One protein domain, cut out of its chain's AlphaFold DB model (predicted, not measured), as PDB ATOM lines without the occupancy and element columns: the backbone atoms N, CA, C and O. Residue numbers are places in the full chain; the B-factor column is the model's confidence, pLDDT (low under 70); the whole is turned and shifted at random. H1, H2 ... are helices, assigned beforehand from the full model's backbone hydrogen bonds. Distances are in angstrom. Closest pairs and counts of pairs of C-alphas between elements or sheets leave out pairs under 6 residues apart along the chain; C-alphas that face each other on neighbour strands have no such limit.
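This is residues 71 to 113 of the 187 residues of an uncharacterized protein of Helobdella robusta (UniProt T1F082). Two long helices, H2 and the shorter H1, run opposite ways side by side, close but not clearly touching, and a loop joins them at one end, where residues 89 to 95, of which 93 to 95 belong to H2, stick out. The 43 printed residues hold two named helices, H1 then H2, and no named strand, and the class is all helix. The whole is only just loose, close to compact, with a radius of gyration of the C-alphas of 11.2 A, and elongated, spanning 34 by 18 by 10 A.

H2, residues 93 to 112, and H1, residues 71 to 86, are close but not clearly touching, with 2 pairs of C-alphas within 8 A. Their closest C-alphas, those of Phe 80 and Ile 104, are 7.2 A apart. They run opposite ways at a shallow tilt of 33 degrees, only just short of steep. In H1 and H2 every O i to N i+4 pair is within hydrogen-bond range.

H2 is 28.0 A long from C-alpha 93 to C-alpha 112, which is at (-26.000, 82.096, 16.488). H1 is 23.1 A long and begins with C-alpha 71 at (-17.395, 88.660, 25.439).

The C-alphas of Thr 71 and Ala 91 are the two farthest apart, 34.3 A. The link from H1 to H2 is short, and the printed part has no cut. Mean pLDDT of the printed part is 91.0; residues 89 to 90 are under 70.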
ATOM      1  N   THR A  71     -18.052  87.931  26.534       94.62
ATOM      2  CA  THR A  71     -17.395  88.660  25.439       94.62
ATOM      3  C   THR A  71     -18.316  88.812  24.232       94.62
ATOM      4  O   THR A  71     -18.449  89.904  23.692       94.62
ATOM      5  N   LEU A  72     -19.025  87.741  23.865       93.69
ATOM      6  CA  LEU A  72     -19.972  87.747  22.748       93.69
ATOM      7  C   LEU A  72     -21.211  88.611  23.037       93.69
ATOM      8  O   LEU A  72     -21.768  89.230  22.135       93.69
ATOM      9  N   TRP A  73     -21.631  88.690  24.304       96.25
ATOM     10  CA  TRP A  73     -22.655  89.647  24.729       96.25
ATOM     11  C   TRP A  73     -22.175  91.096  24.620       96.25
ATOM     12  O   TRP A  73     -22.939  91.949  24.180       96.25
ATOM     13  N   ALA A  74     -20.925  91.380  24.995       96.25
ATOM     14  CA  ALA A  74     -20.359  92.723  24.887       96.25
ATOM     15  C   ALA A  74     -20.279  93.192  23.425       96.25
ATOM     16  O   ALA A  74     -20.640  94.329  23.130       96.25
ATOM     17  N   GLU A  75     -19.886  92.303  22.512       96.06
ATOM     18  CA  GLU A  75     -19.863  92.572  21.071       96.06
ATOM     19  C   GLU A  75     -21.266  92.848  20.512       96.06
ATOM     20  O   GLU A  75     -21.485  93.869  19.859       96.06
ATOM     21  N   ALA A  76     -22.242  91.990  20.834       96.19
ATOM     22  CA  ALA A  76     -23.632  92.187  20.427       96.19
ATOM     23  C   ALA A  76     -24.187  93.525  20.941       96.19
ATOM     24  O   ALA A  76     -24.814  94.274  20.194       96.19
ATOM     25  N   ASN A  77     -23.907  93.865  22.201       95.50
ATOM     26  CA  ASN A  77     -24.333  95.129  22.796       95.50
ATOM     27  C   ASN A  77     -23.701  96.336  22.092       95.50
ATOM     28  O   ASN A  77     -24.398  97.315  21.829       95.50
ATOM     29  N   ALA A  78     -22.410  96.275  21.753       96.19
ATOM     30  CA  ALA A  78     -21.744  97.338  21.003       96.19
ATOM     31  C   ALA A  78     -22.408  97.555  19.634       96.19
ATOM     32  O   ALA A  78     -22.707  98.695  19.273       96.19
ATOM     33  N   PHE A  79     -22.722  96.469  18.920       95.94
ATOM     34  CA  PHE A  79     -23.466  96.523  17.663       95.94
ATOM     35  C   PHE A  79     -24.847  97.174  17.842       95.94
ATOM     36  O   PHE A  79     -25.186  98.112  17.121       95.94
ATOM     37  N   PHE A  80     -25.621  96.754  18.848       95.31
ATOM     38  CA  PHE A  80     -26.946  97.327  19.099       95.31
ATOM     39  C   PHE A  80     -26.892  98.805  19.469       95.31
ATOM     40  O   PHE A  80     -27.779  99.547  19.066       95.31
ATOM     41  N   HIS A  81     -25.866  99.264  20.188       93.38
ATOM     42  CA  HIS A  81     -25.705 100.686  20.489       93.38
ATOM     43  C   HIS A  81     -25.406 101.525  19.245       93.38
ATOM     44  O   HIS A  81     -25.876 102.660  19.164       93.38
ATOM     45  N   ILE A  82     -24.643 100.993  18.287       93.81
ATOM     46  CA  ILE A  82     -24.385 101.669  17.009       93.81
ATOM     47  C   ILE A  82     -25.680 101.747  16.196       93.81
ATOM     48  O   ILE A  82     -26.059 102.831  15.761       93.81
ATOM     49  N   GLU A  83     -26.397 100.632  16.063       92.00
ATOM     50  CA  GLU A  83     -27.671 100.597  15.337       92.00
ATOM     51  C   GLU A  83     -28.734 101.474  15.998       92.00
ATOM     52  O   GLU A  83     -29.408 102.233  15.315       92.00
ATOM     53  N   LEU A  84     -28.838 101.453  17.326       90.38
ATOM     54  CA  LEU A  84     -29.778 102.287  18.068       90.38
ATOM     55  C   LEU A  84     -29.537 103.780  17.819       90.38
ATOM     56  O   LEU A  84     -30.496 104.519  17.659       90.38
ATOM     57  N   LYS A  85     -28.273 104.217  17.763       89.00
ATOM     58  CA  LYS A  85     -27.916 105.610  17.439       89.00
ATOM     59  C   LYS A  85     -28.196 105.970  15.980       89.00
ATOM     60  O   LYS A  85     -28.381 107.142  15.679       89.00
ATOM     61  N   ARG A  86     -28.165 104.981  15.083       86.81
ATOM     62  CA  ARG A  86     -28.447 105.145  13.651       86.81
ATOM     63  C   ARG A  86     -29.949 105.200  13.367       86.81
ATOM     64  O   ARG A  86     -30.355 105.780  12.365       86.81
ATOM     65  N   LEU A  87     -30.770 104.560  14.197       85.31
ATOM     66  CA  LEU A  87     -32.214 104.727  14.134       85.31
ATOM     67  C   LEU A  87     -32.554 106.119  14.670       85.31
ATOM     68  O   LEU A  87     -32.413 106.376  15.861       85.31
ATOM     69  N   ASP A  88     -33.008 107.004  13.784       74.25
ATOM     70  CA  ASP A  88     -33.503 108.323  14.177       74.25
ATOM     71  C   ASP A  88     -34.610 108.216  15.234       74.25
ATOM     72  O   ASP A  88     -35.391 107.255  15.253       74.25
ATOM     73  N   ASN A  89     -34.719 109.251  16.073       68.94
ATOM     74  CA  ASN A  89     -35.854 109.428  16.972       68.94
ATOM     75  C   ASN A  89     -37.132 109.531  16.132       68.94
ATOM     76  O   ASN A  89     -37.445 110.568  15.549       68.94
ATOM     77  N   CYS A  90     -37.866 108.430  16.042       67.19
ATOM     78  CA  CYS A  90     -39.124 108.382  15.324       67.19
ATOM     79  C   CYS A  90     -40.221 109.108  16.118       67.19
ATOM     80  O   CYS A  90     -40.308 108.995  17.341       67.19
ATOM     81  N   ALA A  91     -41.139 109.766  15.413       80.00
ATOM     82  CA  ALA A  91     -42.420 110.155  16.003       80.00
ATOM     83  C   ALA A  91     -43.309 108.926  16.304       80.00
ATOM     84  O   ALA A  91     -44.153 108.971  17.193       80.00
ATOM     85  N   ASP A  92     -43.093 107.824  15.575       87.06
ATOM     86  CA  ASP A  92     -43.846 106.570  15.668       87.06
ATOM     87  C   ASP A  92     -43.049 105.482  16.407       87.06
ATOM     88  O   ASP A  92     -42.238 104.754  15.821       87.06
ATOM     89  N   VAL A  93     -43.302 105.397  17.716       89.56
ATOM     90  CA  VAL A  93     -42.641 104.481  18.656       89.56
ATOM     91  C   VAL A  93     -42.830 103.013  18.267       89.56
ATOM     92  O   VAL A  93     -41.899 102.219  18.430       89.56
ATOM     93  N   ASP A  94     -43.991 102.644  17.725       90.31
ATOM     94  CA  ASP A  94     -44.299 101.253  17.389       90.31
ATOM     95  C   ASP A  94     -43.470 100.788  16.191       90.31
ATOM     96  O   ASP A  94     -42.842  99.726  16.226       90.31
ATOM     97  N   ASN A  95     -43.367 101.618  15.154       90.00
ATOM     98  CA  ASN A  95     -42.527 101.323  13.998       90.00
ATOM     99  C   ASN A  95     -41.040 101.240  14.373       90.00
ATOM    100  O   ASN A  95     -40.311 100.383  13.868       90.00
ATOM    101  N   PHE A  96     -40.570 102.088  15.287       91.38
ATOM    102  CA  PHE A  96     -39.209 101.973  15.809       91.38
ATOM    103  C   PHE A  96     -38.997 100.700  16.612       91.38
ATOM    104  O   PHE A  96     -37.996 100.016  16.393       91.38
ATOM    105  N   ALA A  97     -39.939 100.337  17.484       91.69
ATOM    106  CA  ALA A  97     -39.865  99.097  18.242       91.69
ATOM    107  C   ALA A  97     -39.790  97.890  17.297       91.69
ATOM    108  O   ALA A  97     -38.913  97.046  17.465       91.69
ATOM    109  N   ILE A  98     -40.624  97.851  16.255       91.50
ATOM    110  CA  ILE A  98     -40.607  96.793  15.235       91.50
ATOM    111  C   ILE A  98     -39.257  96.756  14.505       91.50
ATOM    112  O   ILE A  98     -38.651  95.690  14.378       91.50
ATOM    113  N   LYS A  99     -38.741  97.906  14.056       92.38
ATOM    114  CA  LYS A  99     -37.439  97.994  13.368       92.38
ATOM    115  C   LYS A  99     -36.294  97.515  14.253       92.38
ATOM    116  O   LYS A  99     -35.489  96.695  13.817       92.38
ATOM    117  N   PHE A 100     -36.234  97.981  15.496       94.00
ATOM    118  CA  PHE A 100     -35.161  97.621  16.415       94.00
ATOM    119  C   PHE A 100     -35.243  96.151  16.845       94.00
ATOM    120  O   PHE A 100     -34.232  95.449  16.845       94.00
ATOM    121  N   GLN A 101     -36.446  95.638  17.117       93.50
ATOM    122  CA  GLN A 101     -36.666  94.213  17.383       93.50
ATOM    123  C   GLN A 101     -36.208  93.343  16.207       93.50
ATOM    124  O   GLN A 101     -35.541  92.330  16.425       93.50
ATOM    125  N   ASN A 102     -36.499  93.753  14.969       93.75
ATOM    126  CA  ASN A 102     -36.041  93.049  13.771       93.75
ATOM    127  C   ASN A 102     -34.513  93.051  13.642       93.75
ATOM    128  O   ASN A 102     -33.942  92.023  13.276       93.75
ATOM    129  N   ILE A 103     -33.839  94.155  13.979       95.06
ATOM    130  CA  ILE A 103     -32.368  94.237  13.986       95.06
ATOM    131  C   ILE A 103     -31.779  93.255  14.999       95.06
ATOM    132  O   ILE A 103     -30.911  92.456  14.649       95.06
ATOM    133  N   ILE A 104     -32.291  93.259  16.235       95.06
ATOM    134  CA  ILE A 104     -31.840  92.347  17.293       95.06
ATOM    135  C   ILE A 104     -32.051  90.892  16.871       95.06
ATOM    136  O   ILE A 104     -31.143  90.064  16.972       95.06
ATOM    137  N   TYR A 105     -33.252  90.573  16.386       95.12
ATOM    138  CA  TYR A 105     -33.592  89.219  15.975       95.12
ATOM    139  C   TYR A 105     -32.699  88.746  14.826       95.12
ATOM    140  O   TYR A 105     -32.130  87.659  14.905       95.12
ATOM    141  N   THR A 106     -32.531  89.569  13.787       94.44
ATOM    142  CA  THR A 106     -31.710  89.242  12.613       94.44
ATOM    143  C   THR A 106     -30.251  89.046  13.000       94.44
ATOM    144  O   THR A 106     -29.637  88.073  12.568       94.44
ATOM    145  N   TYR A 107     -29.706  89.895  13.877       96.12
ATOM    146  CA  TYR A 107     -28.346  89.732  14.384       96.12
ATOM    147  C   TYR A 107     -28.165  88.372  15.069       96.12
ATOM    148  O   TYR A 107     -27.236  87.633  14.744       96.12
ATOM    149  N   PHE A 108     -29.058  87.995  15.991       95.56
ATOM    150  CA  PHE A 108     -28.922  86.711  16.679       95.56
ATOM    151  C   PHE A 108     -29.190  85.515  15.761       95.56
ATOM    152  O   PHE A 108     -28.481  84.511  15.846       95.56
ATOM    153  N   ALA A 109     -30.167  85.624  14.861       93.19
ATOM    154  CA  ALA A 109     -30.491  84.577  13.902       93.19
ATOM    155  C   ALA A 109     -29.323  84.304  12.944       93.19
ATOM    156  O   ALA A 109     -29.010  83.138  12.711       93.19
ATOM    157  N   SER A 110     -28.646  85.345  12.453       92.12
ATOM    158  CA  SER A 110     -27.493  85.205  11.557       92.12
ATOM    159  C   SER A 110     -26.237  84.715  12.281       92.12
ATOM    160  O   SER A 110     -25.546  83.843  11.764       92.12
ATOM    161  N   ASN A 111     -25.947  85.221  13.485       93.31
ATOM    162  CA  ASN A 111     -24.693  84.901  14.182       93.31
ATOM    163  C   ASN A 111     -24.738  83.586  14.978       93.31
ATOM    164  O   ASN A 111     -23.742  82.871  15.056       93.31
ATOM    165  N   TYR A 112     -25.878  83.251  15.585       90.94
ATOM    166  CA  TYR A 112     -26.000  82.096  16.488       90.94
ATOM    167  C   TYR A 112     -26.978  81.040  15.976       90.94
ATOM    168  O   TYR A 112     -27.027  79.923  16.505       90.94
ATOM    169  N   GLY A 113     -27.737  81.361  14.931       89.50
ATOM    170  CA  GLY A 113     -28.744  80.486  14.359       89.50
ATOM    171  C   GLY A 113     -30.064  80.504  15.127       89.50
ATOM    172  O   GLY A 113     -30.183  80.954  16.272       89.50
TER     173      GLY A 113